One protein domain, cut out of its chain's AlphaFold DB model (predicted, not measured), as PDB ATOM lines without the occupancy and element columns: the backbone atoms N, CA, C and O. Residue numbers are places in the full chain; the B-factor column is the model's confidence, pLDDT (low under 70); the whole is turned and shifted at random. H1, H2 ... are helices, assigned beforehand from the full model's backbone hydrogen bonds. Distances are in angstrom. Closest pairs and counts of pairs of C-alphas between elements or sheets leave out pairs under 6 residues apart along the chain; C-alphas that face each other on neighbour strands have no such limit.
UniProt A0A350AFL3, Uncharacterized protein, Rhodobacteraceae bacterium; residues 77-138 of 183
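Overview. This is residues 77 to 138 of the 183 residues of an uncharacterized protein of Rhodobacteraceae bacterium (UniProt A0A350AFL3). One long helix, H3, makes a straight axis with a short helix set crosswise at each end, H2 where H3 begins and H1 where it ends. The long link from H1 to H2 swings wide of H3 like a handle, and residues 84 to 90 and 92 to 101 stand free. You have 62 residues with three named helices, in the order H1, H2, H3, and no named strand; the class is all helix. The whole is loose, with a radius of gyration of the C-alphas of 13.9 A, and spans 35 by 29 by 20 A.

Arrangement. Start with H3, residues 113 to 129. At its residues 113 to 117 alone it touches H2, residues 100 to 108; the closest C-alphas, of Phe 106 and Tyr 113, are 5.3 A apart. Their lines are only just about perpendicular, at 70.5 degrees. At its residues 126 to 129 alone H3 touches H1, residues 77 to 84; the closest C-alphas, of Ala 83 and Leu 129, are 6.5 A apart. These two lines are about perpendicular, at 73 degrees. H1 and H2 are apart. In H2 and H3 every O i to N i+4 pair is within hydrogen-bond range; in H1, 3 of 4 are.

Along the chain. Find C-alpha 113 at (-61.815, -18.687, 29.932); from there H3 runs 24.3 A to C-alpha 129 at (-38.401, -21.280, 35.859). Look for the start of H1 at C-alpha 77, (-34.668, -11.775, 40.234); H1 is 11.8 A long and H2 12.2 A.

Size, cuts and confidence. The two C-alphas farthest apart, of Ala 111 and Thr 138, are 39.5 A apart. The printed part has no cut. The link from H1 to H2 is long, with 15 residues; that from H2 to H3 is tight, with 4. Look in the B-factor column for pLDDT under 70 at residues 77 to 88, 109, 127 to 131 and 133 to 138; the mean of the printed part is 73.3.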
ATOM      1  N   PRO A  77     -34.804 -11.178  38.903       56.28
ATOM      2  CA  PRO A  77     -34.668 -11.775  40.234       56.28
ATOM      3  C   PRO A  77     -36.023 -12.027  40.907       56.28
ATOM      4  O   PRO A  77     -36.192 -13.049  41.572       56.28
ATOM      5  N   GLU A  78     -37.020 -11.179  40.658       54.69
ATOM      6  CA  GLU A  78     -38.380 -11.346  41.171       54.69
ATOM      7  C   GLU A  78     -39.067 -12.624  40.654       54.69
ATOM      8  O   GLU A  78     -39.998 -13.131  41.277       54.69
ATOM      9  N   TRP A  79     -38.589 -13.230  39.559       56.16
ATOM     10  CA  TRP A  79     -39.113 -14.518  39.099       56.16
ATOM     11  C   TRP A  79     -38.673 -15.675  40.000       56.16
ATOM     12  O   TRP A  79     -39.423 -16.643  40.151       56.16
ATOM     13  N   ALA A  80     -37.498 -15.579  40.631       56.19
ATOM     14  CA  ALA A  80     -37.038 -16.584  41.586       56.19
ATOM     15  C   ALA A  80     -37.948 -16.631  42.825       56.19
ATOM     16  O   ALA A  80     -38.235 -17.710  43.341       56.19
ATOM     17  N   GLU A  81     -38.466 -15.479  43.254       60.44
ATOM     18  CA  GLU A  81     -39.450 -15.380  44.336       60.44
ATOM     19  C   GLU A  81     -40.786 -16.022  43.934       60.44
ATOM     20  O   GLU A  81     -41.380 -16.785  44.702       60.44
ATOM     21  N   ILE A  82     -41.227 -15.803  42.690       58.16
ATOM     22  CA  ILE A  82     -42.461 -16.403  42.161       58.16
ATOM     23  C   ILE A  82     -42.353 -17.936  42.063       58.16
ATOM     24  O   ILE A  82     -43.342 -18.631  42.305       58.16
ATOM     25  N   ALA A  83     -41.169 -18.481  41.760       57.62
ATOM     26  CA  ALA A  83     -40.925 -19.928  41.743       57.62
ATOM     27  C   ALA A  83     -41.103 -20.579  43.128       57.62
ATOM     28  O   ALA A  83     -41.526 -21.731  43.224       57.62
ATOM     29  N   GLN A  84     -40.777 -19.843  44.194       62.62
ATOM     30  CA  GLN A  84     -40.824 -20.320  45.580       62.62
ATOM     31  C   GLN A  84     -42.208 -20.151  46.227       62.62
ATOM     32  O   GLN A  84     -42.496 -20.765  47.259       62.62
ATOM     33  N   ALA A  85     -43.083 -19.334  45.637       63.78
ATOM     34  CA  ALA A  85     -44.395 -19.024  46.188       63.78
ATOM     35  C   ALA A  85     -45.346 -20.243  46.193       63.78
ATOM     36  O   ALA A  85     -45.488 -20.970  45.208       63.78
ATOM     37  N   ARG A  86     -46.065 -20.445  47.308       57.94
ATOM     38  CA  ARG A  86     -47.072 -21.513  47.467       57.94
ATOM     39  C   ARG A  86     -48.444 -21.043  46.955       57.94
ATOM     40  O   ARG A  86     -48.877 -19.932  47.244       57.94
ATOM     41  N   TYR A  87     -49.141 -21.881  46.190       63.47
ATOM     42  CA  TYR A  87     -50.416 -21.537  45.542       63.47
ATOM     43  C   TYR A  87     -51.629 -21.710  46.464       63.47
ATOM     44  O   TYR A  87     -51.626 -22.649  47.264       63.47
ATOM     45  N   PRO A  88     -52.699 -20.892  46.319       65.00
ATOM     46  CA  PRO A  88     -52.940 -19.817  45.334       65.00
ATOM     47  C   PRO A  88     -52.389 -18.431  45.734       65.00
ATOM     48  O   PRO A  88     -52.178 -18.150  46.904       65.00
ATOM     49  N   GLN A  89     -52.177 -17.562  44.739       71.88
ATOM     50  CA  GLN A  89     -51.624 -16.204  44.893       71.88
ATOM     51  C   GLN A  89     -52.687 -15.120  44.642       71.88
ATOM     52  O   GLN A  89     -53.702 -15.385  43.986       71.88
ATOM     53  N   GLU A  90     -52.445 -13.904  45.141       82.75
ATOM     54  CA  GLU A  90     -53.305 -12.736  44.916       82.75
ATOM     55  C   GLU A  90     -53.397 -12.379  43.421       82.75
ATOM     56  O   GLU A  90     -52.460 -12.583  42.647       82.75
ATOM     57  N   LYS A  91     -54.563 -11.882  42.989       83.75
ATOM     58  CA  LYS A  91     -54.832 -11.533  41.587       83.75
ATOM     59  C   LYS A  91     -54.834 -10.020  41.413       83.75
ATOM     60  O   LYS A  91     -55.707  -9.346  41.948       83.75
ATOM     61  N   GLN A  92     -53.943  -9.514  40.567       87.06
ATOM     62  CA  GLN A  92     -53.947  -8.115  40.151       87.06
ATOM     63  C   GLN A  92     -54.798  -7.928  38.887       87.06
ATOM     64  O   GLN A  92     -54.633  -8.645  37.898       87.06
ATOM     65  N   LYS A  93     -55.706  -6.942  38.891       89.94
ATOM     66  CA  LYS A  93     -56.461  -6.566  37.688       89.94
ATOM     67  C   LYS A  93     -55.551  -5.773  36.750       89.94
ATOM     68  O   LYS A  93     -55.065  -4.708  37.126       89.94
ATOM     69  N   VAL A  94     -55.384  -6.275  35.532       85.12
ATOM     70  CA  VAL A  94     -54.647  -5.626  34.441       85.12
ATOM     71  C   VAL A  94     -55.535  -5.528  33.201       85.12
ATOM     72  O   VAL A  94     -56.394  -6.385  32.983       85.12
ATOM     73  N   THR A  95     -55.338  -4.486  32.393       89.94
ATOM     74  CA  THR A  95     -56.053  -4.289  31.124       89.94
ATOM     75  C   THR A  95     -55.036  -4.278  29.991       89.94
ATOM     76  O   THR A  95     -54.157  -3.423  29.970       89.94
ATOM     77  N   PHE A  96     -55.155  -5.210  29.052       88.75
ATOM     78  CA  PHE A  96     -54.335  -5.266  27.843       88.75
ATOM     79  C   PHE A  96     -55.160  -5.832  26.684       88.75
ATOM     80  O   PHE A  96     -56.224  -6.423  26.893       88.75
ATOM     81  N   TRP A  97     -54.678  -5.626  25.462       90.75
ATOM     82  CA  TRP A  97     -55.307  -6.154  24.257       90.75
ATOM     83  C   TRP A  97     -54.760  -7.547  23.948       90.75
ATOM     84  O   TRP A  97     -53.555  -7.774  24.012       90.75
ATOM     85  N   VAL A  98     -55.655  -8.475  23.615       88.44
ATOM     86  CA  VAL A  98     -55.327  -9.837  23.179       88.44
ATOM     87  C   VAL A  98     -55.809  -9.998  21.746       88.44
ATOM     88  O   VAL A  98     -56.885  -9.501  21.403       88.44
ATOM     89  N   GLU A  99     -55.035 -10.714  20.934       89.94
ATOM     90  CA  GLU A  99     -55.408 -11.029  19.558       89.94
ATOM     91  C   GLU A  99     -56.790 -11.689  19.471       89.94
ATOM     92  O   GLU A  99     -57.230 -12.457  20.339       89.94
ATOM     93  N   LYS A 100     -57.513 -11.356  18.401       91.81
ATOM     94  CA  LYS A 100     -58.925 -11.732  18.247       91.81
ATOM     95  C   LYS A 100     -59.117 -13.250  18.185       91.81
ATOM     96  O   LYS A 100     -60.108 -13.769  18.703       91.81
ATOM     97  N   ASP A 101     -58.206 -13.952  17.528       85.94
ATOM     98  CA  ASP A 101     -58.201 -15.407  17.380       85.94
ATOM     99  C   ASP A 101     -57.841 -16.121  18.689       85.94
ATOM    100  O   ASP A 101     -58.539 -17.065  19.065       85.94
ATOM    101  N   VAL A 102     -56.865 -15.613  19.444       81.44
ATOM    102  CA  VAL A 102     -56.516 -16.091  20.790       81.44
ATOM    103  C   VAL A 102     -57.722 -15.960  21.719       81.44
ATOM    104  O   VAL A 102     -58.120 -16.922  22.381       81.44
ATOM    105  N   LEU A 103     -58.389 -14.802  21.719       90.38
ATOM    106  CA  LEU A 103     -59.596 -14.607  22.520       90.38
ATOM    107  C   LEU A 103     -60.732 -15.552  22.090       90.38
ATOM    108  O   LEU A 103     -61.439 -16.100  22.943       90.38
ATOM    109  N   LYS A 104     -60.911 -15.770  20.780       89.88
ATOM    110  CA  LYS A 104     -61.903 -16.715  20.241       89.88
ATOM    111  C   LYS A 104     -61.608 -18.151  20.684       89.88
ATOM    112  O   LYS A 104     -62.537 -18.845  21.095       89.88
ATOM    113  N   PHE A 105     -60.344 -18.571  20.643       78.62
ATOM    114  CA  PHE A 105     -59.896 -19.884  21.106       78.62
ATOM    115  C   PHE A 105     -60.276 -20.101  22.573       78.62
ATOM    116  O   PHE A 105     -61.007 -21.043  22.884       78.62
ATOM    117  N   PHE A 106     -59.895 -19.184  23.465       80.38
ATOM    118  CA  PHE A 106     -60.198 -19.328  24.890       80.38
ATOM    119  C   PHE A 106     -61.702 -19.311  25.191       80.38
ATOM    120  O   PHE A 106     -62.168 -20.118  25.996       80.38
ATOM    121  N   ARG A 107     -62.485 -18.470  24.501       87.12
ATOM    122  CA  ARG A 107     -63.955 -18.442  24.632       87.12
ATOM    123  C   ARG A 107     -64.624 -19.728  24.156       87.12
ATOM    124  O   ARG A 107     -65.631 -20.124  24.737       87.12
ATOM    125  N   SER A 108     -64.080 -20.380  23.127       77.88
ATOM    126  CA  SER A 108     -64.642 -21.635  22.612       77.88
ATOM    127  C   SER A 108     -64.623 -22.766  23.645       77.88
ATOM    128  O   SER A 108     -65.455 -23.662  23.583       77.88
ATOM    129  N   MET A 109     -63.739 -22.685  24.646       68.81
ATOM    130  CA  MET A 109     -63.641 -23.673  25.719       68.81
ATOM    131  C   MET A 109     -64.625 -23.446  26.886       68.81
ATOM    132  O   MET A 109     -64.534 -24.141  27.903       68.81
ATOM    133  N   GLY A 110     -65.538 -22.477  26.755       76.06
ATOM    134  CA  GLY A 110     -66.647 -22.237  27.677       76.06
ATOM    135  C   GLY A 110     -66.390 -21.183  28.758       76.06
ATOM    136  O   GLY A 110     -65.490 -20.341  28.673       76.06
ATOM    137  N   ALA A 111     -67.244 -21.201  29.783       74.12
ATOM    138  CA  ALA A 111     -67.132 -20.308  30.931       74.12
ATOM    139  C   ALA A 111     -65.802 -20.524  31.677       74.12
ATOM    140  O   ALA A 111     -65.244 -21.619  31.692       74.12
ATOM    141  N   GLY A 112     -65.279 -19.463  32.298       72.88
ATOM    142  CA  GLY A 112     -63.991 -19.528  33.001       72.88
ATOM    143  C   GLY A 112     -62.760 -19.403  32.096       72.88
ATOM    144  O   GLY A 112     -61.648 -19.703  32.526       72.88
ATOM    145  N   TYR A 113     -62.926 -18.910  30.863       77.06
ATOM    146  CA  TYR A 113     -61.815 -18.687  29.932       77.06
ATOM    147  C   TYR A 113     -60.755 -17.699  30.453       77.06
ATOM    148  O   TYR A 113     -59.580 -17.849  30.136       77.06
ATOM    149  N   GLY A 114     -61.145 -16.717  31.277       80.19
ATOM    150  CA  GLY A 114     -60.223 -15.767  31.912       80.19
ATOM    151  C   GLY A 114     -59.253 -16.441  32.895       80.19
ATOM    152  O   GLY A 114     -58.046 -16.382  32.671       80.19
ATOM    153  N   PRO A 115     -59.748 -17.134  33.944       81.94
ATOM    154  CA  PRO A 115     -58.907 -17.946  34.825       81.94
ATOM    155  C   PRO A 115     -58.008 -18.930  34.069       81.94
ATOM    156  O   PRO A 115     -56.818 -19.002  34.350       81.94
ATOM    157  N   ARG A 116     -58.543 -19.601  33.043       74.94
ATOM    158  CA  ARG A 116     -57.774 -20.552  32.231       74.94
ATOM    159  C   ARG A 116     -56.637 -19.892  31.448       74.94
ATOM    160  O   ARG A 116     -55.558 -20.462  31.343       74.94
ATOM    161  N   MET A 117     -56.857 -18.695  30.911       79.88
ATOM    162  CA  MET A 117     -55.808 -17.922  30.241       79.88
ATOM    163  C   MET A 117     -54.680 -17.566  31.217       79.88
ATOM    164  O   MET A 117     -53.508 -17.686  30.876       79.88
ATOM    165  N   ASN A 118     -55.030 -17.216  32.456       85.25
ATOM    166  CA  ASN A 118     -54.053 -16.977  33.514       85.25
ATOM    167  C   ASN A 118     -53.259 -18.244  33.886       85.25
ATOM    168  O   ASN A 118     -52.054 -18.160  34.108       85.25
ATOM    169  N   ASP A 119     -53.897 -19.417  33.915       78.50
ATOM    170  CA  ASP A 119     -53.209 -20.685  34.188       78.50
ATOM    171  C   ASP A 119     -52.207 -21.051  33.083       78.50
ATOM    172  O   ASP A 119     -51.125 -21.547  33.385       78.50
ATOM    173  N   VAL A 120     -52.513 -20.741  31.817       79.12
ATOM    174  CA  VAL A 120     -51.573 -20.920  30.694       79.12
ATOM    175  C   VAL A 120     -50.364 -19.994  30.827       79.12
ATOM    176  O   VAL A 120     -49.230 -20.453  30.699       79.12
ATOM    177  N   LEU A 121     -50.583 -18.710  31.134       84.38
ATOM    178  CA  LEU A 121     -49.490 -17.758  31.368       84.38
ATOM    179  C   LEU A 121     -48.606 -18.203  32.544       84.38
ATOM    180  O   LEU A 121     -47.380 -18.146  32.462       84.38
ATOM    181  N   ARG A 122     -49.222 -18.723  33.610       77.19
ATOM    182  CA  ARG A 122     -48.504 -19.292  34.756       77.19
ATOM    183  C   ARG A 122     -47.718 -20.545  34.378       77.19
ATOM    184  O   ARG A 122     -46.575 -20.680  34.798       77.19
ATOM    185  N   ALA A 123     -48.307 -21.454  33.606       73.44
ATOM    186  CA  ALA A 123     -47.635 -22.669  33.156       73.44
ATOM    187  C   ALA A 123     -46.416 -22.342  32.284       73.44
ATOM    188  O   ALA A 123     -45.360 -22.936  32.476       73.44
ATOM    189  N   PHE A 124     -46.530 -21.353  31.394       77.12
ATOM    190  CA  PHE A 124     -45.403 -20.847  30.610       77.12
ATOM    191  C   PHE A 124     -44.280 -20.295  31.505       77.12
ATOM    192  O   PHE A 124     -43.120 -20.678  31.355       77.12
ATOM    193  N   MET A 125     -44.631 -19.454  32.481       80.06
ATOM    194  CA  MET A 125     -43.684 -18.910  33.461       80.06
ATOM    195  C   MET A 125     -42.989 -20.023  34.266       80.06
ATOM    196  O   MET A 125     -41.769 -20.011  34.406       80.06
ATOM    197  N   LEU A 126     -43.732 -21.021  34.753       72.94
ATOM    198  CA  LEU A 126     -43.170 -22.158  35.492       72.94
ATOM    199  C   LEU A 126     -42.308 -23.073  34.618       72.94
ATOM    200  O   LEU A 126     -41.284 -23.566  35.084       72.94
ATOM    201  N   ALA A 127     -42.678 -23.283  33.354       69.25
ATOM    202  CA  ALA A 127     -41.865 -24.037  32.404       69.25
ATOM    203  C   ALA A 127     -40.509 -23.358  32.160       69.25
ATOM    204  O   ALA A 127     -39.495 -24.042  32.040       69.25
ATOM    205  N   ARG A 128     -40.472 -22.018  32.159       66.88
ATOM    206  CA  ARG A 128     -39.222 -21.245  32.115       66.88
ATOM    207  C   ARG A 128     -38.422 -21.345  33.404       66.88
ATOM    208  O   ARG A 128     -37.224 -21.587  33.347       66.88
ATOM    209  N   LEU A 129     -39.076 -21.214  34.557       68.00
ATOM    210  CA  LEU A 129     -38.401 -21.280  35.859       68.00
ATOM    211  C   LEU A 129     -37.848 -22.671  36.191       68.00
ATOM    212  O   LEU A 129     -36.854 -22.784  36.897       68.00
ATOM    213  N   SER A 130     -38.476 -23.724  35.675       67.25
ATOM    214  CA  SER A 130     -38.030 -25.114  35.844       67.25
ATOM    215  C   SER A 130     -36.976 -25.555  34.827       67.25
ATOM    216  O   SER A 130     -36.511 -26.688  34.908       67.25
ATOM    217  N   GLY A 131     -36.623 -24.702  33.859       66.69
ATOM    218  CA  GLY A 131     -35.700 -25.053  32.776       66.69
ATOM    219  C   GLY A 131     -36.260 -26.062  31.764       66.69
ATOM    220  O   GLY A 131     -35.520 -26.553  30.925       66.69
ATOM    221  N   ILE A 132     -37.560 -26.388  31.815       71.19
ATOM    222  CA  ILE A 132     -38.211 -27.268  30.823       71.19
ATOM    223  C   ILE A 132     -38.286 -26.567  29.464       71.19
ATOM    224  O   ILE A 132     -38.118 -27.194  28.417       71.19
ATOM    225  N   LEU A 133     -38.563 -25.263  29.481       64.25
ATOM    226  CA  LEU A 133     -38.459 -24.417  28.305       64.25
ATOM    227  C   LEU A 133     -37.084 -23.749  28.305       64.25
ATOM    228  O   LEU A 133     -36.926 -22.639  28.822       64.25
ATOM    229  N   ASP A 134     -36.105 -24.426  27.707       57.38
ATOM    230  CA  ASP A 134     -34.835 -23.808  27.339       57.38
ATOM    231  C   ASP A 134     -35.114 -22.720  26.298       57.38
ATOM    232  O   ASP A 134     -35.432 -22.981  25.135       57.38
ATOM    233  N   GLY A 135     -35.018 -21.465  26.729       50.69
ATOM    234  CA  GLY A 135     -34.795 -20.384  25.782       50.69
ATOM    235  C   GLY A 135     -33.373 -20.520  25.252       50.69
ATOM    236  O   GLY A 135     -32.473 -20.914  25.990       50.69
ATOM    237  N   GLN A 136     -33.132 -20.156  23.998       46.09
ATOM    238  CA  GLN A 136     -31.779 -19.945  23.463       46.09
ATOM    239  C   GLN A 136     -31.082 -18.735  24.143       46.09
ATOM    240  O   GLN A 136     -30.403 -17.962  23.477       46.09
ATOM    241  N   ASP A 137     -31.266 -18.530  25.450       50.06
ATOM    242  CA  ASP A 137     -30.960 -17.274  26.144       50.06
ATOM    243  C   ASP A 137     -29.663 -17.335  26.946       50.06
ATOM    244  O   ASP A 137     -29.102 -16.301  27.299       50.06
ATOM    245  N   THR A 138     -29.123 -18.528  27.188       46.38
ATOM    246  CA  THR A 138     -27.756 -18.684  27.690       46.38
ATOM    247  C   THR A 138     -27.126 -19.882  27.000       46.38
ATOM    248  O   THR A 138     -27.305 -21.027  27.409       46.38
TER     249      THR A 138